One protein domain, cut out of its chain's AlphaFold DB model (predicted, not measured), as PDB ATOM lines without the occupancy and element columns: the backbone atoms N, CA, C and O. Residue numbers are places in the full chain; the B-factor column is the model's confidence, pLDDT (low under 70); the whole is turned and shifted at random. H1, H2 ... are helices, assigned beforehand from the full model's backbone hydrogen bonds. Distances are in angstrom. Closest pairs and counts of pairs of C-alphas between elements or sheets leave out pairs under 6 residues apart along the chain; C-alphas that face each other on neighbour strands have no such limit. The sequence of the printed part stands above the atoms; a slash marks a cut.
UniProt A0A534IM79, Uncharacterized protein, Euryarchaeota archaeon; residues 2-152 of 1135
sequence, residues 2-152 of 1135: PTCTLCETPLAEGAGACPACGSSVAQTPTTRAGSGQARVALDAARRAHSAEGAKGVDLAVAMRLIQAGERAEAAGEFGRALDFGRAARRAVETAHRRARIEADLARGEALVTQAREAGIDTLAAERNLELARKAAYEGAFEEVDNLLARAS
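AT A GLANCE: This is residues 2 to 152 of the 1135 residues of an uncharacterized protein of Euryarchaeota archaeon (UniProt A0A534IM79). One very long helix, H3, is the spine of a loose all-helix domain: H1 and H2 pack along its first part and H4 and H5 along its last part, two groups that share H3. Residues 2 to 34, with no named element, fold up beside the first group. The printed part has 151 residues with five named helices, H1 to H5 in chain order, and no named strand. They form an up-and-down bundle, each helix running against the one before. The radius of gyration of the C-alphas is 18.8 A, and the flat outline spans 65 by 34 by 18 A.

HOW THE PARTS SIT: H3, residues 78 to 117, is the hub, touching the four other helices. With residues 78 to 92 alone it touches H2, residues 60 to 74, opposite ways at a shallow tilt of 6 degrees; the closest C-alphas, of Gly 69 and Ala 81, are 4.2 A apart. With residues 78 to 96 alone it touches H1, residues 35 to 53, the same way at 21 degrees. With residues 98 to 112 alone it touches H4, residues 123 to 138; the closest C-alphas, of Leu 105 and Leu 129, are 6.8 A apart. H4 and H5, residues 141 to 150, form a helical hairpin at a shallow tilt of 8 degrees. H1 and H2 are apart from H4 and H5. In the five helices every O i to N i+4 pair is within hydrogen-bond range.

IN THESE COORDINATES: H3 runs 58.9 A from C-alpha 78 at (322.928, 87.162, 143.752) to C-alpha 117 at (278.812, 100.996, 107.183). H1 spans 26.7 A, H4 22.8 A and H2 21.4 A. H5 ends at C-alpha 150, (284.345, 103.835, 127.409).

THE WHOLE: The C-alphas farthest apart, of Gly 76 and Gly 119, are 65.4 A apart. The printed part has no cut, and no link between helices is long. Mean pLDDT of the printed part is 81.8; residues 12 to 15, 26 to 27, 118 to 119 and 151 to 152 are under 70.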
ATOM      1  N   PRO A   2     317.972 108.727 129.741       71.44
ATOM      2  CA  PRO A   2     318.169 107.713 130.771       71.44
ATOM      3  C   PRO A   2     317.697 106.354 130.238       71.44
ATOM      4  O   PRO A   2     316.600 106.239 129.698       71.44
ATOM      5  N   THR A   3     318.541 105.332 130.333       77.69
ATOM      6  CA  THR A   3     318.190 103.950 129.990       77.69
ATOM      7  C   THR A   3     317.854 103.185 131.259       77.69
ATOM      8  O   THR A   3     318.430 103.433 132.319       77.69
ATOM      9  N   CYS A   4     316.925 102.237 131.168       79.81
ATOM     10  CA  CYS A   4     316.611 101.357 132.283       79.81
ATOM     11  C   CYS A   4     317.872 100.617 132.743       79.81
ATOM     12  O   CYS A   4     318.565  99.999 131.937       79.81
ATOM     13  N   THR A   5     318.130 100.626 134.047       76.88
ATOM     14  CA  THR A   5     319.299  99.989 134.670       76.88
ATOM     15  C   THR A   5     319.314  98.463 134.550       76.88
ATOM     16  O   THR A   5     320.344  97.851 134.812       76.88
ATOM     17  N   LEU A   6     318.191  97.841 134.161       80.50
ATOM     18  CA  LEU A   6     318.047  96.385 134.063       80.50
ATOM     19  C   LEU A   6     317.921  95.875 132.621       80.50
ATOM     20  O   LEU A   6     318.520  94.862 132.287       80.50
ATOM     21  N   CYS A   7     317.141  96.527 131.757       78.56
ATOM     22  CA  CYS A   7     316.934  96.064 130.373       78.56
ATOM     23  C   CYS A   7     317.453  97.035 129.308       78.56
ATOM     24  O   CYS A   7     317.130  96.860 128.133       78.56
ATOM     25  N   GLU A   8     318.177  98.081 129.720       78.56
ATOM     26  CA  GLU A   8     318.841  99.067 128.850       78.56
ATOM     27  C   GLU A   8     317.899  99.796 127.877       78.56
ATOM     28  O   GLU A   8     318.326 100.512 126.977       78.56
ATOM     29  N   THR A   9     316.586  99.658 128.076       80.12
ATOM     30  CA  THR A   9     315.575 100.296 127.235       80.12
ATOM     31  C   THR A   9     315.551 101.799 127.526       80.12
ATOM     32  O   THR A   9     315.537 102.167 128.706       80.12
ATOM     33  N   PRO A  10     315.546 102.675 126.506       78.44
ATOM     34  CA  PRO A  10     315.426 104.115 126.715       78.44
ATOM     35  C   PRO A  10     314.113 104.448 127.434       78.44
ATOM     36  O   PRO A  10     313.053 103.928 127.088       78.44
ATOM     37  N   LEU A  11     314.197 105.290 128.464       72.88
ATOM     38  CA  LEU A  11     313.057 105.754 129.248       72.88
ATOM     39  C   LEU A  11     312.569 107.100 128.704       72.88
ATOM     40  O   LEU A  11     313.380 107.977 128.399       72.88
ATOM     41  N   ALA A  12     311.249 107.261 128.617       67.38
ATOM     42  CA  ALA A  12     310.624 108.547 128.331       67.38
ATOM     43  C   ALA A  12     310.751 109.497 129.541       67.38
ATOM     44  O   ALA A  12     310.801 109.044 130.691       67.38
ATOM     45  N   GLU A  13     310.811 110.807 129.292       64.38
ATOM     46  CA  GLU A  13     310.855 111.818 130.357       64.38
ATOM     47  C   GLU A  13     309.599 111.720 131.242       64.38
ATOM     48  O   GLU A  13     308.479 111.735 130.744       64.38
ATOM     49  N   GLY A  14     309.785 111.571 132.560       65.31
ATOM     50  CA  GLY A  14     308.688 111.447 133.533       65.31
ATOM     51  C   GLY A  14     308.137 110.029 133.765       65.31
ATOM     52  O   GLY A  14     307.239 109.863 134.588       65.31
ATOM     53  N   ALA A  15     308.668 108.990 133.107       64.00
ATOM     54  CA  ALA A  15     308.181 107.620 133.285       64.00
ATOM     55  C   ALA A  15     308.499 107.049 134.688       64.00
ATOM     56  O   ALA A  15     309.659 106.951 135.085       64.00
ATOM     57  N   GLY A  16     307.475 106.607 135.432       70.62
ATOM     58  CA  GLY A  16     307.638 105.978 136.756       70.62
ATOM     59  C   GLY A  16     308.155 104.528 136.717       70.62
ATOM     60  O   GLY A  16     308.719 104.031 137.700       70.62
ATOM     61  N   ALA A  17     308.009 103.853 135.573       76.88
ATOM     62  CA  ALA A  17     308.479 102.492 135.328       76.88
ATOM     63  C   ALA A  17     308.942 102.300 133.875       76.88
ATOM     64  O   ALA A  17     308.529 103.015 132.967       76.88
ATOM     65  N   CYS A  18     309.805 101.310 133.651       80.44
ATOM     66  CA  CYS A  18     310.326 100.980 132.335       80.44
ATOM     67  C   CYS A  18     309.254 100.305 131.460       80.44
ATOM     68  O   CYS A  18     308.760  99.240 131.842       80.44
ATOM     69  N   PRO A  19     308.976 100.805 130.242       73.44
ATOM     70  CA  PRO A  19     307.917 100.273 129.382       73.44
ATOM     71  C   PRO A  19     308.194  98.850 128.871       73.44
ATOM     72  O   PRO A  19     307.270  98.161 128.461       73.44
ATOM     73  N   ALA A  20     309.448  98.389 128.867       77.31
ATOM     74  CA  ALA A  20     309.803  97.049 128.385       77.31
ATOM     75  C   ALA A  20     309.859  95.964 129.479       77.31
ATOM     76  O   ALA A  20     309.664  94.791 129.178       77.31
ATOM     77  N   CYS A  21     310.145  96.322 130.735       80.62
ATOM     78  CA  CYS A  21     310.334  95.344 131.818       80.62
ATOM     79  C   CYS A  21     309.559  95.665 133.103       80.62
ATOM     80  O   CYS A  21     309.725  94.973 134.108       80.62
ATOM     81  N   GLY A  22     308.764  96.738 133.109       76.94
ATOM     82  CA  GLY A  22     307.931  97.161 134.236       76.94
ATOM     83  C   GLY A  22     308.699  97.536 135.507       76.94
ATOM     84  O   GLY A  22     308.101  97.642 136.573       76.94
ATOM     85  N   SER A  23     310.026  97.680 135.446       80.94
ATOM     86  CA  SER A  23     310.847  98.000 136.622       80.94
ATOM     87  C   SER A  23     310.800  99.494 136.924       80.94
ATOM     88  O   SER A  23     310.886 100.298 135.999       80.94
ATOM     89  N   SER A  24     310.662  99.873 138.198       78.38
ATOM     90  CA  SER A  24     310.556 101.284 138.583       78.38
ATOM     91  C   SER A  24     311.854 102.035 138.284       78.38
ATOM     92  O   SER A  24     312.944 101.532 138.551       78.38
ATOM     93  N   VAL A  25     311.740 103.253 137.749       72.69
ATOM     94  CA  VAL A  25     312.901 104.096 137.409       72.69
ATOM     95  C   VAL A  25     313.651 104.564 138.666       72.69
ATOM     96  O   VAL A  25     314.855 104.789 138.615       72.69
ATOM     97  N   ALA A  26     312.970 104.617 139.818       68.25
ATOM     98  CA  ALA A  26     313.559 104.929 141.122       68.25
ATOM     99  C   ALA A  26     314.140 103.697 141.850       68.25
ATOM    100  O   ALA A  26     314.593 103.806 142.991       68.25
ATOM    101  N   GLN A  27     314.098 102.509 141.237       69.94
ATOM    102  CA  GLN A  27     314.497 101.274 141.902       69.94
ATOM    103  C   GLN A  27     316.024 101.188 142.051       69.94
ATOM    104  O   GLN A  27     316.757 101.060 141.069       69.94
ATOM    105  N   THR A  28     316.509 101.198 143.294       72.94
ATOM    106  CA  THR A  28     317.920 100.940 143.606       72.94
ATOM    107  C   THR A  28     318.240  99.445 143.496       72.94
ATOM    108  O   THR A  28     317.435  98.632 143.962       72.94
ATOM    109  N   PRO A  29     319.402  99.060 142.937       75.19
ATOM    110  CA  PRO A  29     319.793  97.659 142.811       75.19
ATOM    111  C   PRO A  29     319.956  96.995 144.182       75.19
ATOM    112  O   PRO A  29     320.507  97.577 145.121       75.19
ATOM    113  N   THR A  30     319.486  95.758 144.293       82.25
ATOM    114  CA  THR A  30     319.530  94.970 145.522       82.25
ATOM    115  C   THR A  30     320.979  94.581 145.834       82.25
ATOM    116  O   THR A  30     321.621  93.867 145.068       82.25
ATOM    117  N   THR A  31     321.513  95.028 146.975       71.06
ATOM    118  CA  THR A  31     322.935  94.840 147.336       71.06
ATOM    119  C   THR A  31     323.226  93.561 148.129       71.06
ATOM    120  O   THR A  31     324.370  93.113 148.157       71.06
ATOM    121  N   ARG A  32     322.218  92.937 148.760       71.69
ATOM    122  CA  ARG A  32     322.345  91.654 149.480       71.69
ATOM    123  C   ARG A  32     321.142  90.753 149.204       71.69
ATOM    124  O   ARG A  32     320.021  91.105 149.554       71.69
ATOM    125  N   ALA A  33     321.386  89.581 148.622       78.94
ATOM    126  CA  ALA A  33     320.395  88.519 148.450       78.94
ATOM    127  C   ALA A  33     321.058  87.145 148.626       78.94
ATOM    128  O   ALA A  33     322.236  86.977 148.312       78.94
ATOM    129  N   GLY A  34     320.308  86.164 149.134       79.62
ATOM    130  CA  GLY A  34     320.776  84.778 149.221       79.62
ATOM    131  C   GLY A  34     320.637  84.044 147.883       79.62
ATOM    132  O   GLY A  34     319.704  84.313 147.124       79.62
ATOM    133  N   SER A  35     321.506  83.064 147.618       81.12
ATOM    134  CA  SER A  35     321.483  82.256 146.382       81.12
ATOM    135  C   SER A  35     320.128  81.578 146.123       81.12
ATOM    136  O   SER A  35     319.654  81.543 144.989       81.12
ATOM    137  N   GLY A  36     319.443  81.119 147.177       82.31
ATOM    138  CA  GLY A  36     318.103  80.532 147.069       82.31
ATOM    139  C   GLY A  36     317.026  81.512 146.581       82.31
ATOM    140  O   GLY A  36     316.133  81.116 145.839       82.31
ATOM    141  N   GLN A  37     317.115  82.798 146.935       83.88
ATOM    142  CA  GLN A  37     316.127  83.805 146.521       83.88
ATOM    143  C   GLN A  37     316.268  84.167 145.037       83.88
ATOM    144  O   GLN A  37     315.257  84.312 144.348       83.88
ATOM    145  N   ALA A  38     317.504  84.273 144.538       84.88
ATOM    146  CA  ALA A  38     317.780  84.526 143.125       84.88
ATOM    147  C   ALA A  38     317.270  83.378 142.232       84.88
ATOM    148  O   ALA A  38     316.545  83.631 141.269       84.88
ATOM    149  N   ARG A  39     317.544  82.119 142.613       86.62
ATOM    150  CA  ARG A  39     317.064  80.924 141.891       86.62
ATOM    151  C   ARG A  39     315.547  80.862 141.786       86.62
ATOM    152  O   ARG A  39     315.011  80.686 140.698       86.62
ATOM    153  N   VAL A  40     314.843  81.076 142.900       90.06
ATOM    154  CA  VAL A  40     313.371  81.062 142.919       90.06
ATOM    155  C   VAL A  40     312.789  82.126 141.984       90.06
ATOM    156  O   VAL A  40     311.801  81.863 141.297       90.06
ATOM    157  N   ALA A  41     313.395  83.315 141.922       88.00
ATOM    158  CA  ALA A  41     312.948  84.376 141.026       88.00
ATOM    159  C   ALA A  41     313.190  84.044 139.544       88.00
ATOM    160  O   ALA A  41     312.302  84.285 138.724       88.00
ATOM    161  N   LEU A  42     314.339  83.450 139.201       88.38
ATOM    162  CA  LEU A  42     314.646  83.017 137.832       88.38
ATOM    163  C   LEU A  42     313.754  81.852 137.383       88.38
ATOM    164  O   LEU A  42     313.197  81.900 136.288       88.38
ATOM    165  N   ASP A  43     313.510  80.860 138.240       88.56
ATOM    166  CA  ASP A  43     312.606  79.746 137.926       88.56
ATOM    167  C   ASP A  43     311.142  80.192 137.813       88.56
ATOM    168  O   ASP A  43     310.367  79.638 137.028       88.56
ATOM    169  N   ALA A  44     310.730  81.204 138.581       89.38
ATOM    170  CA  ALA A  44     309.423  81.832 138.406       89.38
ATOM    171  C   ALA A  44     309.327  82.578 137.063       89.38
ATOM    172  O   ALA A  44     308.317  82.450 136.371       89.38
ATOM    173  N   ALA A  45     310.375  83.307 136.666       89.50
ATOM    174  CA  ALA A  45     310.427  84.000 135.381       89.50
ATOM    175  C   ALA A  45     310.425  83.030 134.190       89.50
ATOM    176  O   ALA A  45     309.684  83.252 133.236       89.50
ATOM    177  N   ARG A  46     311.173  81.918 134.262       90.38
ATOM    178  CA  ARG A  46     311.175  80.861 133.234       90.38
ATOM    179  C   ARG A  46     309.797  80.228 133.064       90.38
ATOM    180  O   ARG A  46     309.329  80.100 131.938       90.38
ATOM    181  N   ARG A  47     309.127  79.885 134.172       89.81
ATOM    182  CA  ARG A  47     307.762  79.331 134.136       89.81
ATOM    183  C   ARG A  47     306.767  80.301 133.501       89.81
ATOM    184  O   ARG A  47     305.995  79.891 132.636       89.81
ATOM    185  N   ALA A  48     306.822  81.580 133.876       87.88
ATOM    186  CA  ALA A  48     305.993  82.617 133.265       87.88
ATOM    187  C   ALA A  48     306.293  82.767 131.761       87.88
ATOM    188  O   ALA A  48     305.372  82.778 130.949       87.88
ATOM    189  N   HIS A  49     307.575  82.792 131.383       91.38
ATOM    190  CA  HIS A  49     307.998  82.884 129.988       91.38
ATOM    191  C   HIS A  49     307.500  81.695 129.155       91.38
ATOM    192  O   HIS A  49     306.983  81.887 128.061       91.38
ATOM    193  N   SER A  50     307.608  80.459 129.653       86.81
ATOM    194  CA  SER A  50     307.098  79.284 128.933       86.81
ATOM    195  C   SER A  50     305.575  79.297 128.775       86.81
ATOM    196  O   SER A  50     305.071  78.935 127.716       86.81
ATOM    197  N   ALA A  51     304.845  79.735 129.807       87.75
ATOM    198  CA  ALA A  51     303.384  79.745 129.799       87.75
ATOM    199  C   ALA A  51     302.812  80.772 128.808       87.75
ATOM    200  O   ALA A  51     301.846  80.474 128.107       87.75
ATOM    201  N   GLU A  52     303.412  81.961 128.729       86.44
ATOM    202  CA  GLU A  52     302.980  83.010 127.799       86.44
ATOM    203  C   GLU A  52     303.595  82.856 126.400       86.44
ATOM    204  O   GLU A  52     302.949  83.181 125.406       86.44
ATOM    205  N   GLY A  53     304.793  82.273 126.290       80.94
ATOM    206  CA  GLY A  53     305.423  81.973 125.002       80.94
ATOM    207  C   GLY A  53     304.623  80.957 124.183       80.94
ATOM    208  O   GLY A  53     304.510  81.098 122.969       80.94
ATOM    209  N   ALA A  54     303.970  79.994 124.843       79.31
ATOM    210  CA  ALA A  54     303.049  79.056 124.194       79.31
ATOM    211  C   ALA A  54     301.810  79.737 123.569       79.31
ATOM    212  O   ALA A  54     301.163  79.146 122.708       79.31
ATOM    213  N   LYS A  55     301.489  80.975 123.974       82.19
ATOM    214  CA  LYS A  55     300.374  81.776 123.439       82.19
ATOM    215  C   LYS A  55     300.802  82.729 122.315       82.19
ATOM    216  O   LYS A  55     299.985  83.525 121.865       82.19
ATOM    217  N   GLY A  56     302.062  82.667 121.871       80.94
ATOM    218  CA  GLY A  56     302.583  83.490 120.773       80.94
ATOM    219  C   GLY A  56     302.916  84.941 121.148       80.94
ATOM    220  O   GLY A  56     303.018  85.779 120.259       80.94
ATOM    221  N   VAL A  57     303.078  85.252 122.438       86.06
ATOM    222  CA  VAL A  57     303.471  86.591 122.917       86.06
ATOM    223  C   VAL A  57     304.971  86.829 122.667       86.06
ATOM    224  O   VAL A  57     305.778  85.923 122.881       86.06
ATOM    225  N   ASP A  58     305.370  88.042 122.261       83.81
ATOM    226  CA  ASP A  58     306.792  88.408 122.142       83.81
ATOM    227  C   ASP A  58     307.431  88.599 123.527       83.81
ATOM    228  O   ASP A  58     307.128  89.536 124.267       83.81
ATOM    229  N   LEU A  59     308.345  87.692 123.872       88.31
ATOM    230  CA  LEU A  59     309.025  87.646 125.165       88.31
ATOM    231  C   LEU A  59     310.537  87.897 125.059       88.31
ATOM    232  O   LEU A  59     311.283  87.594 125.996       88.31
ATOM    233  N   ALA A  60     311.016  88.490 123.960       86.88
ATOM    234  CA  ALA A  60     312.447  88.685 123.704       86.88
ATOM    235  C   ALA A  60     313.179  89.490 124.800       86.88
ATOM    236  O   ALA A  60     314.363  89.263 125.064       86.88
ATOM    237  N   VAL A  61     312.501  90.438 125.456       85.75
ATOM    238  CA  VAL A  61     313.061  91.213 126.582       85.75
ATOM    239  C   VAL A  61     313.135  90.367 127.854       85.75
ATOM    240  O   VAL A  61     314.153  90.384 128.544       85.75
ATOM    241  N   ALA A  62     312.093  89.585 128.144       88.31
ATOM    242  CA  ALA A  62     312.075  88.678 129.286       88.31
ATOM    243  C   ALA A  62     313.166  87.604 129.162       88.31
ATOM    244  O   ALA A  62     313.889  87.362 130.125       88.31
ATOM    245  N   MET A  63     313.351  87.030 127.969       90.12
ATOM    246  CA  MET A  63     314.413  86.058 127.695       90.12
ATOM    247  C   MET A  63     315.811  86.654 127.915       90.12
ATOM    248  O   MET A  63     316.642  86.048 128.591       90.12
ATOM    249  N   ARG A  64     316.070  87.868 127.406       90.31
ATOM    250  CA  ARG A  64     317.348  88.570 127.627       90.31
ATOM    251  C   ARG A  64     317.623  88.823 129.113       90.31
ATOM    252  O   ARG A  64     318.750  88.629 129.560       90.31
ATOM    253  N   LEU A  65     316.600  89.197 129.883       89.81
ATOM    254  CA  LEU A  65     316.708  89.404 131.331       89.81
ATOM    255  C   LEU A  65     316.937  88.096 132.101       89.81
ATOM    256  O   LEU A  65     317.727  88.087 133.040       89.81
ATOM    257  N   ILE A  66     316.309  86.988 131.692       90.94
ATOM    258  CA  ILE A  66     316.573  85.655 132.267       90.94
ATOM    259  C   ILE A  66     318.043  85.278 132.047       90.94
ATOM    260  O   ILE A  66     318.732  84.943 133.007       90.94
ATOM    261  N   GLN A  67     318.551  85.428 130.820       91.50
ATOM    262  CA  GLN A  67     319.951  85.132 130.488       91.50
ATOM    263  C   GLN A  67     320.943  86.036 131.241       91.50
ATOM    264  O   GLN A  67     321.991  85.571 131.687       91.50
ATOM    265  N   ALA A  68     320.630  87.326 131.408       88.88
ATOM    266  CA  ALA A  68     321.443  88.247 132.207       88.88
ATOM    267  C   ALA A  68     321.445  87.864 133.698       88.88
ATOM    268  O   ALA A  68     322.494  87.886 134.342       88.88
ATOM    269  N   GLY A  69     320.292  87.446 134.226       90.19
ATOM    270  CA  GLY A  69     320.156  86.950 135.593       90.19
ATOM    271  C   GLY A  69     320.934  85.662 135.852       90.19
ATOM    272  O   GLY A  69     321.595  85.558 136.880       90.19
ATOM    273  N   GLU A  70     320.940  84.726 134.904       89.50
ATOM    274  CA  GLU A  70     321.729  83.486 134.971       89.50
ATOM    275  C   GLU A  70     323.239  83.763 134.987       89.50
ATOM    276  O   GLU A  70     323.976  83.163 135.772       89.50
ATOM    277  N   ARG A  71     323.710  84.717 134.170       90.38
ATOM    278  CA  ARG A  71     325.117  85.156 134.183       90.38
ATOM    279  C   ARG A  71     325.494  85.812 135.514       90.38
ATOM    280  O   ARG A  71     326.566  85.530 136.041       90.38
ATOM    281  N   ALA A  72     324.614  86.647 136.070       86.19
ATOM    282  CA  ALA A  72     324.822  87.278 137.375       86.19
ATOM    283  C   ALA A  72     324.812  86.254 138.526       86.19
ATOM    284  O   ALA A  72     325.607  86.370 139.459       86.19
ATOM    285  N   GLU A  73     323.964  85.220 138.453       87.31
ATOM    286  CA  GLU A  73     323.951  84.119 139.423       87.31
ATOM    287  C   GLU A  73     325.262  83.321 139.372       87.31
ATOM    288  O   GLU A  73     325.850  83.037 140.417       87.31
ATOM    289  N   ALA A  74     325.761  83.019 138.167       87.06
ATOM    290  CA  ALA A  74     327.025  82.308 137.964       87.06
ATOM    291  C   ALA A  74     328.251  83.097 138.464       87.06
ATOM    292  O   ALA A  74     329.218  82.495 138.928       87.06
ATOM    293  N   ALA A  75     328.199  84.433 138.422       86.62
ATOM    294  CA  ALA A  75     329.236  85.324 138.948       86.62
ATOM    295  C   ALA A  75     329.174  85.528 140.479       86.62
ATOM    296  O   ALA A  75     330.013  86.229 141.041       86.62
ATOM    297  N   GLY A  76     328.184  84.945 141.169       82.38
ATOM    298  CA  GLY A  76     327.968  85.135 142.610       82.38
ATOM    299  C   GLY A  76     327.307  86.471 142.981       82.38
ATOM    300  O   GLY A  76     327.160  86.784 144.164       82.38
ATOM    301  N   GLU A  77     326.853  87.254 141.999       85.75
ATOM    302  CA  GLU A  77     326.171  88.539 142.187       85.75
ATOM    303  C   GLU A  77     324.661  88.335 142.428       85.75
ATOM    304  O   GLU A  77     323.802  88.805 141.676       85.75
ATOM    305  N   PHE A  78     324.307  87.619 143.501       85.50
ATOM    306  CA  PHE A  78     322.928  87.162 143.752       85.50
ATOM    307  C   PHE A  78     321.889  88.290 143.869       85.50
ATOM    308  O   PHE A  78     320.723  88.087 143.531       85.50
ATOM    309  N   GLY A  79     322.293  89.486 144.314       85.12
ATOM    310  CA  GLY A  79     321.420  90.665 144.360       85.12
ATOM    311  C   GLY A  79     320.952  91.112 142.970       85.12
ATOM    312  O   GLY A  79     319.756  91.296 142.749       85.12
ATOM    313  N   ARG A  80     321.874  91.166 142.000       85.19
ATOM    314  CA  ARG A  80     321.557  91.496 140.602       85.19
ATOM    315  C   ARG A  80     320.776  90.381 139.914       85.19
ATOM    316  O   ARG A  80     319.829  90.667 139.188       85.19
ATOM    317  N   ALA A  81     321.111  89.118 140.182       87.00
ATOM    318  CA  ALA A  81     320.366  87.974 139.651       87.00
ATOM    319  C   ALA A  81     318.887  87.984 140.090       87.00
ATOM    320  O   ALA A  81     317.993  87.732 139.280       87.00
ATOM    321  N   LEU A  82     318.612  88.344 141.351       88.00
ATOM    322  CA  LEU A  82     317.252  88.521 141.868       88.00
ATOM    323  C   LEU A  82     316.504  89.662 141.156       88.00
ATOM    324  O   LEU A  82     315.329  89.499 140.809       88.00
ATOM    325  N   ASP A  83     317.166  90.797 140.925       86.94
ATOM    326  CA  ASP A  83     316.571  91.940 140.224       86.94
ATOM    327  C   ASP A  83     316.257  91.612 138.759       86.94
ATOM    328  O   ASP A  83     315.151  91.905 138.298       86.94
ATOM    329  N   PHE A  84     317.162  90.922 138.058       89.38
ATOM    330  CA  PHE A  84     316.933  90.431 136.697       89.38
ATOM    331  C   PHE A  84     315.798  89.404 136.630       89.38
ATOM    332  O   PHE A  84     314.935  89.520 135.762       89.38
ATOM    333  N   GLY A  85     315.720  88.454 137.569       87.88
ATOM    334  CA  GLY A  85     314.619  87.485 137.630       87.88
ATOM    335  C   GLY A  85     313.255  88.145 137.877       87.88
ATOM    336  O   GLY A  85     312.269  87.835 137.204       87.88
ATOM    337  N   ARG A  86     313.184  89.126 138.787       89.56
ATOM    338  CA  ARG A  86     311.956  89.908 139.027       89.56
ATOM    339  C   ARG A  86     311.581  90.779 137.825       89.56
ATOM    340  O   ARG A  86     310.402  90.848 137.477       89.56
ATOM    341  N   ALA A  87     312.558  91.418 137.187       86.75
ATOM    342  CA  ALA A  87     312.344  92.222 135.986       86.75
ATOM    343  C   ALA A  87     311.907  91.370 134.790       86.75
ATOM    344  O   ALA A  87     311.021  91.783 134.049       86.75
ATOM    345  N   ALA A  88     312.459  90.166 134.627       87.81
ATOM    346  CA  ALA A  88     312.052  89.231 133.586       87.81
ATOM    347  C   ALA A  88     310.587  88.812 133.740       87.81
ATOM    348  O   ALA A  88     309.833  88.854 132.772       87.81
ATOM    349  N   ARG A  89     310.148  88.470 134.958       88.50
ATOM    350  CA  ARG A  89     308.741  88.134 135.215       88.50
ATOM    351  C   ARG A  89     307.803  89.307 134.905       88.50
ATOM    352  O   ARG A  89     306.793  89.111 134.235       88.50
ATOM    353  N   ARG A  90     308.153  90.526 135.326       87.31
ATOM    354  CA  ARG A  90     307.384  91.737 134.984       87.31
ATOM    355  C   ARG A  90     307.379  92.028 133.483       87.31
ATOM    356  O   ARG A  90     306.363  92.476 132.961       87.31
ATOM    357  N   ALA A  91     308.475  91.747 132.776       86.12
ATOM    358  CA  ALA A  91     308.537  91.864 131.321       86.12
ATOM    359  C   ALA A  91     307.547  90.906 130.633       86.12
ATOM    360  O   ALA A  91     306.854  91.327 129.712       86.12
ATOM    361  N   VAL A  92     307.405  89.665 131.125       86.50
ATOM    362  CA  VAL A  92     306.377  88.721 130.641       86.50
ATOM    363  C   VAL A  92     304.963  89.261 130.884       86.50
ATOM    364  O   VAL A  92     304.144  89.275 129.969       86.50
ATOM    365  N   GLU A  93     304.673  89.752 132.092       85.88
ATOM    366  CA  GLU A  93     303.356  90.315 132.435       85.88
ATOM    367  C   GLU A  93     303.019  91.556 131.585       85.88
ATOM    368  O   GLU A  93     301.882  91.721 131.137       85.88
ATOM    369  N   THR A  94     304.016  92.400 131.305       84.25
ATOM    370  CA  THR A  94     303.872  93.594 130.455       84.25
ATOM    371  C   THR A  94     303.611  93.215 128.996       84.25
ATOM    372  O   THR A  94     302.725  93.785 128.359       84.25
ATOM    373  N   ALA A  95     304.335  92.223 128.469       85.06
ATOM    374  CA  ALA A  95     304.142  91.722 127.111       85.06
ATOM    375  C   ALA A  95     302.764  91.062 126.926       85.06
ATOM    376  O   ALA A  95     302.080  91.326 125.940       85.06
ATOM    377  N   HIS A  96     302.308  90.277 127.909       86.56
ATOM    378  CA  HIS A  96     300.969  89.685 127.899       86.56
ATOM    379  C   HIS A  96     299.865  90.755 127.869       86.56
ATOM    380  O   HIS A  96     298.933  90.671 127.067       86.56
ATOM    381  N   ARG A  97     299.975  91.791 128.716       83.62
ATOM    382  CA  ARG A  97     299.007  92.903 128.731       83.62
ATOM    383  C   ARG A  97     298.966  93.649 127.398       83.62
ATOM    384  O   ARG A  97     297.872  93.934 126.922       83.62
ATOM    385  N   ARG A  98     300.121  93.906 126.774       83.88
ATOM    386  CA  ARG A  98     300.196  94.528 125.439       83.88
ATOM    387  C   ARG A  98     299.470  93.712 124.375       83.88
ATOM    388  O   ARG A  98     298.598  94.253 123.708       83.88
ATOM    389  N   ALA A  99     299.760  92.414 124.286       84.19
ATOM    390  CA  ALA A  99     299.126  91.535 123.304       84.19
ATOM    391  C   ALA A  99     297.595  91.481 123.469       84.19
ATOM    392  O   ALA A  99     296.851  91.480 122.488       84.19
ATOM    393  N   ARG A 100     297.099  91.480 124.715       87.12
ATOM    394  CA  ARG A 100     295.658  91.554 124.991       87.12
ATOM    395  C   ARG A 100     295.053  92.880 124.517       87.12
ATOM    396  O   ARG A 100     294.026  92.859 123.843       87.12
ATOM    397  N   ILE A 101     295.684  94.003 124.860       86.12
ATOM    398  CA  ILE A 101     295.222  95.349 124.498       86.12
ATOM    399  C   ILE A 101     295.191  95.540 122.978       86.12
ATOM    400  O   ILE A 101     294.218  96.076 122.456       86.12
ATOM    401  N   GLU A 102     296.203  95.061 122.254       84.94
ATOM    402  CA  GLU A 102     296.228  95.098 120.787       84.94
ATOM    403  C   GLU A 102     295.067  94.300 120.178       84.94
ATOM    404  O   GLU A 102     294.396  94.775 119.261       84.94
ATOM    405  N   ALA A 103     294.761  93.121 120.728       84.62
ATOM    406  CA  ALA A 103     293.613  92.331 120.291       84.62
ATOM    407  C   ALA A 103     292.265  93.012 120.607       84.62
ATOM    408  O   ALA A 103     291.328  92.917 119.811       84.62
ATOM    409  N   ASP A 104     292.147  93.691 121.752       84.00
ATOM    410  CA  ASP A 104     290.957  94.466 122.126       84.00
ATOM    411  C   ASP A 104     290.769  95.705 121.228       84.00
ATOM    412  O   ASP A 104     289.651  95.964 120.776       84.00
ATOM    413  N   LEU A 105     291.850  96.420 120.895       85.25
ATOM    414  CA  LEU A 105     291.836  97.543 119.948       85.25
ATOM    415  C   LEU A 105     291.407  97.096 118.545       85.25
ATOM    416  O   LEU A 105     290.505  97.698 117.964       85.25
ATOM    417  N   ALA A 106     291.967  95.993 118.037       84.94
ATOM    418  CA  ALA A 106     291.603  95.447 116.728       84.94
ATOM    419  C   ALA A 106     290.117  95.047 116.649       84.94
ATOM    420  O   ALA A 106     289.445  95.314 115.650       84.94
ATOM    421  N   ARG A 107     289.566  94.454 117.720       82.69
ATOM    422  CA  ARG A 107     288.120  94.182 117.826       82.69
ATOM    423  C   ARG A 107     287.293  95.467 117.856       82.69
ATOM    424  O   ARG A 107     286.267  95.542 117.181       82.69
ATOM    425  N   GLY A 108     287.750  96.463 118.616       82.19
ATOM    426  CA  GLY A 108     287.193  97.816 118.669       82.19
ATOM    427  C   GLY A 108     286.986  98.424 117.285       82.19
ATOM    428  O   GLY A 108     285.896  98.874 116.934       82.19
ATOM    429  N   GLU A 109     288.041  98.382 116.483       82.88
ATOM    430  CA  GLU A 109     288.090  98.969 115.146       82.88
ATOM    431  C   GLU A 109     287.190  98.239 114.152       82.88
ATOM    432  O   GLU A 109     286.444  98.887 113.415       82.88
ATOM    433  N   ALA A 110     287.191  96.904 114.159       82.06
ATOM    434  CA  ALA A 110     286.313  96.117 113.295       82.06
ATOM    435  C   ALA A 110     284.829  96.462 113.528       82.06
ATOM    436  O   ALA A 110     284.077  96.667 112.574       82.06
ATOM    437  N   LEU A 111     284.422  96.610 114.791       77.44
ATOM    438  CA  LEU A 111     283.045  96.950 115.158       77.44
ATOM    439  C   LEU A 111     282.675  98.396 114.820       77.44
ATOM    440  O   LEU A 111     281.567  98.654 114.346       77.44
ATOM    441  N   VAL A 112     283.600  99.339 115.000       81.69
ATOM    442  CA  VAL A 112     283.416 100.726 114.548       81.69
ATOM    443  C   VAL A 112     283.252 100.794 113.028       81.69
ATOM    444  O   VAL A 112     282.367 101.492 112.540       81.69
ATOM    445  N   THR A 113     284.030 100.015 112.277       82.00
ATOM    446  CA  THR A 113     283.930  99.969 110.809       82.00
ATOM    447  C   THR A 113     282.557  99.448 110.368       82.00
ATOM    448  O   THR A 113     281.886 100.080 109.554       82.00
ATOM    449  N   GLN A 114     282.072  98.368 110.990       73.50
ATOM    450  CA  GLN A 114     280.729  97.826 110.740       73.50
ATOM    451  C   GLN A 114     279.610  98.808 111.129       73.50
ATOM    452  O   GLN A 114     278.629  98.961 110.403       73.50
ATOM    453  N   ALA A 115     279.747  99.512 112.258       74.50
ATOM    454  CA  ALA A 115     278.784 100.529 112.684       74.50
ATOM    455  C   ALA A 115     278.724 101.717 111.714       74.50
ATOM    456  O   ALA A 115     277.639 102.232 111.435       74.50
ATOM    457  N   ARG A 116     279.870 102.105 111.154       79.62
ATOM    458  CA  ARG A 116     279.970 103.163 110.150       79.62
ATOM    459  C   ARG A 116     279.305 102.769 108.833       79.62
ATOM    460  O   ARG A 116     278.539 103.556 108.285       79.62
ATOM    461  N   GLU A 117     279.518 101.544 108.357       75.56
ATOM    462  CA  GLU A 117     278.812 100.996 107.183       75.56
ATOM    463  C   GLU A 117     277.293 100.902 107.412       75.56
ATOM    464  O   GLU A 117     276.488 101.155 106.509       75.56
ATOM    465  N   ALA A 118     276.882 100.620 108.649       65.06
ATOM    466  CA  ALA A 118     275.486 100.641 109.068       65.06
ATOM    467  C   ALA A 118     274.894 102.061 109.219       65.06
ATOM    468  O   ALA A 118     273.689 102.182 109.416       65.06
ATOM    469  N   GLY A 119     275.692 103.128 109.080       67.94
ATOM    470  CA  GLY A 119     275.229 104.521 109.149       67.94
ATOM    471  C   GLY A 119     275.050 105.074 110.567       67.94
ATOM    472  O   GLY A 119     274.289 106.019 110.762       67.94
ATOM    473  N   ILE A 120     275.721 104.490 111.559       72.94
ATOM    474  CA  ILE A 120     275.651 104.907 112.966       72.94
ATOM    475  C   ILE A 120     276.809 105.852 113.273       72.94
ATOM    476  O   ILE A 120     277.918 105.651 112.789       72.94
ATOM    477  N   ASP A 121     276.560 106.871 114.097       74.75
ATOM    478  CA  ASP A 121     277.602 107.803 114.529       74.75
ATOM    479  C   ASP A 121     278.656 107.099 115.399       74.75
ATOM    480  O   ASP A 121     278.390 106.661 116.527       74.75
ATOM    481  N   THR A 122     279.863 106.998 114.845       80.75
ATOM    482  CA  THR A 122     281.033 106.360 115.444       80.75
ATOM    483  C   THR A 122     282.055 107.352 115.988       80.75
ATOM    484  O   THR A 122     283.019 106.911 116.609       80.75
ATOM    485  N   LEU A 123     281.860 108.670 115.847       81.25
ATOM    486  CA  LEU A 123     282.898 109.678 116.121       81.25
ATOM    487  C   LEU A 123     283.455 109.606 117.550       81.25
ATOM    488  O   LEU A 123     284.659 109.728 117.770       81.25
ATOM    489  N   ALA A 124     282.589 109.388 118.540       79.50
ATOM    490  CA  ALA A 124     283.011 109.255 119.933       79.50
ATOM    491  C   ALA A 124     283.804 107.957 120.185       79.50
ATOM    492  O   ALA A 124     284.762 107.959 120.957       79.50
ATOM    493  N   ALA A 125     283.424 106.858 119.528       81.38
ATOM    494  CA  ALA A 125     284.116 105.578 119.641       81.38
ATOM    495  C   ALA A 125     285.466 105.602 118.906       81.38
ATOM    496  O   ALA A 125     286.459 105.138 119.456       81.38
ATOM    497  N   GLU A 126     285.520 106.224 117.725       83.31
ATOM    498  CA  GLU A 126     286.745 106.463 116.954       83.31
ATOM    499  C   GLU A 126     287.757 107.287 117.763       83.31
ATOM    500  O   GLU A 126     288.905 106.870 117.914       83.31
ATOM    501  N   ARG A 127     287.324 108.401 118.374       85.25
ATOM    502  CA  ARG A 127     288.182 109.227 119.245       85.25
ATOM    503  C   ARG A 127     288.710 108.452 120.451       85.25
ATOM    504  O   ARG A 127     289.887 108.562 120.776       85.25
ATOM    505  N   ASN A 128     287.862 107.665 121.111       85.75
ATOM    506  CA  ASN A 128     288.279 106.876 122.272       85.75
ATOM    507  C   ASN A 128     289.264 105.762 121.891       85.75
ATOM    508  O   ASN A 128     290.208 105.525 122.642       85.75
ATOM    509  N   LEU A 129     289.096 105.118 120.730       85.94
ATOM    510  CA  LEU A 129     290.057 104.138 120.212       85.94
ATOM    511  C   LEU A 129     291.389 104.794 119.828       85.94
ATOM    512  O   LEU A 129     292.448 104.237 120.108       85.94
ATOM    513  N   GLU A 130     291.367 105.994 119.247       86.50
ATOM    514  CA  GLU A 130     292.590 106.738 118.933       86.50
ATOM    515  C   GLU A 130     293.353 107.156 120.202       86.50
ATOM    516  O   GLU A 130     294.575 107.010 120.273       86.50
ATOM    517  N   LEU A 131     292.638 107.619 121.233       86.56
ATOM    518  CA  LEU A 131     293.222 107.911 122.546       86.56
ATOM    519  C   LEU A 131     293.758 106.640 123.219       86.56
ATOM    520  O   LEU A 131     294.851 106.667 123.779       86.56
ATOM    521  N   ALA A 132     293.043 105.517 123.113       86.31
ATOM    522  CA  ALA A 132     293.492 104.229 123.637       86.31
ATOM    523  C   ALA A 132     294.766 103.735 122.930       86.31
ATOM    524  O   ALA A 132     295.666 103.219 123.588       86.31
ATOM    525  N   ARG A 133     294.903 103.952 121.613       85.25
ATOM    526  CA  ARG A 133     296.147 103.669 120.872       85.25
ATOM    527  C   ARG A 133     297.318 104.521 121.369       85.25
ATOM    528  O   ARG A 133     298.407 103.988 121.565       85.25
ATOM    529  N   LYS A 134     297.101 105.823 121.597       84.00
ATOM    530  CA  LYS A 134     298.133 106.735 122.131       84.00
ATOM    531  C   LYS A 134     298.579 106.305 123.534       84.00
ATOM    532  O   LYS A 134     299.770 106.101 123.751       84.00
ATOM    533  N   ALA A 135     297.631 106.027 124.428       83.50
ATOM    534  CA  ALA A 135     297.918 105.531 125.775       83.50
ATOM    535  C   ALA A 135     298.624 104.155 125.768       83.50
ATOM    536  O   ALA A 135     299.509 103.902 126.588       83.50
ATOM    537  N   ALA A 136     298.298 103.273 124.814       81.62
ATOM    538  CA  ALA A 136     298.970 101.980 124.656       81.62
ATOM    539  C   ALA A 136     300.435 102.138 124.217       81.62
ATOM    540  O   ALA A 136     301.304 101.419 124.717       81.62
ATOM    541  N   TYR A 137     300.715 103.102 123.333       76.19
ATOM    542  CA  TYR A 137     302.072 103.441 122.895       76.19
ATOM    543  C   TYR A 137     302.917 104.031 124.035       76.19
ATOM    544  O   TYR A 137     304.088 103.685 124.189       76.19
ATOM    545  N   GLU A 138     302.306 104.856 124.886       74.12
ATOM    546  CA  GLU A 138     302.938 105.459 126.070       74.12
ATOM    547  C   GLU A 138     303.099 104.473 127.245       74.12
ATOM    548  O   GLU A 138     303.832 104.741 128.197       74.12
ATOM    549  N   GLY A 139     302.469 103.295 127.174       70.62
ATOM    550  CA  GLY A 139     302.525 102.265 128.216       70.62
ATOM    551  C   GLY A 139     301.585 102.510 129.404       70.62
ATOM    552  O   GLY A 139     301.713 101.834 130.427       70.62
ATOM    553  N   ALA A 140     300.629 103.433 129.275       79.00
ATOM    554  CA  ALA A 140     299.610 103.755 130.274       79.00
ATOM    555  C   ALA A 140     298.428 102.763 130.213       79.00
ATOM    556  O   ALA A 140     297.296 103.114 129.890       79.00
ATOM    557  N   PHE A 141     298.683 101.483 130.502       78.69
ATOM    558  CA  PHE A 141     297.714 100.399 130.261       78.69
ATOM    559  C   PHE A 141     296.384 100.526 131.024       78.69
ATOM    560  O   PHE A 141     295.357 100.083 130.520       78.69
ATOM    561  N   GLU A 142     296.369 101.153 132.204       79.62
ATOM    562  CA  GLU A 142     295.121 101.398 132.950       79.62
ATOM    563  C   GLU A 142     294.219 102.425 132.250       79.62
ATOM    564  O   GLU A 142     292.994 102.292 132.244       79.62
ATOM    565  N   GLU A 143     294.809 103.439 131.614       82.12
ATOM    566  CA  GLU A 143     294.061 104.404 130.807       82.12
ATOM    567  C   GLU A 143     293.506 103.745 129.546       82.12
ATOM    568  O   GLU A 143     292.368 104.018 129.167       82.12
ATOM    569  N   VAL A 144     294.258 102.818 128.947       82.94
ATOM    570  CA  VAL A 144     293.799 102.034 127.795       82.94
ATOM    571  C   VAL A 144     292.576 101.193 128.143       82.94
ATOM    572  O   VAL A 144     291.578 101.270 127.431       82.94
ATOM    573  N   ASP A 145     292.603 100.453 129.253       81.56
ATOM    574  CA  ASP A 145     291.459  99.649 129.697       81.56
ATOM    575  C   ASP A 145     290.221 100.530 129.961       81.56
ATOM    576  O   ASP A 145     289.105 100.185 129.563       81.56
ATOM    577  N   ASN A 146     290.412 101.714 130.553       83.56
ATOM    578  CA  ASN A 146     289.334 102.682 130.775       83.56
ATOM    579  C   ASN A 146     288.782 103.271 129.466       83.56
ATOM    580  O   ASN A 146     287.567 103.440 129.329       83.56
ATOM    581  N   LEU A 147     289.642 103.586 128.499       82.62
ATOM    582  CA  LEU A 147     289.249 104.128 127.195       82.62
ATOM    583  C   LEU A 147     288.568 103.066 126.322       82.62
ATOM    584  O   LEU A 147     287.563 103.372 125.681       82.62
ATOM    585  N   LEU A 148     289.028 101.813 126.369       79.19
ATOM    586  CA  LEU A 148     288.384 100.661 125.731       79.19
ATOM    587  C   LEU A 148     287.020 100.349 126.362       79.19
ATOM    588  O   LEU A 148     286.047 100.105 125.647       79.19
ATOM    589  N   ALA A 149     286.901 100.432 127.692       76.81
ATOM    590  CA  ALA A 149     285.619 100.303 128.381       76.81
ATOM    591  C   ALA A 149     284.655 101.446 128.018       76.81
ATOM    592  O   ALA A 149     283.466 101.208 127.810       76.81
ATOM    593  N   ARG A 150     285.148 102.682 127.867       72.88
ATOM    594  CA  ARG A 150     284.345 103.835 127.409       72.88
ATOM    595  C   ARG A 150     283.970 103.752 125.930       72.88
ATOM    596  O   ARG A 150     282.878 104.182 125.563       72.88
ATOM    597  N   ALA A 151     284.808 103.141 125.095       66.31
ATOM    598  CA  ALA A 151     284.482 102.777 123.715       66.31
ATOM    599  C   ALA A 151     283.458 101.621 123.616       66.31
ATOM    600  O   ALA A 151     283.090 101.253 122.505       66.31
ATOM    601  N   SER A 152     283.001 101.076 124.762       60.88
ATOM    602  CA  SER A 152     282.154  99.882 124.943       60.88
ATOM    603  C   SER A 152     281.435  99.378 123.691       60.88
ATOM    604  O   SER A 152     280.373  99.855 123.290       60.88
TER     605      SER A 152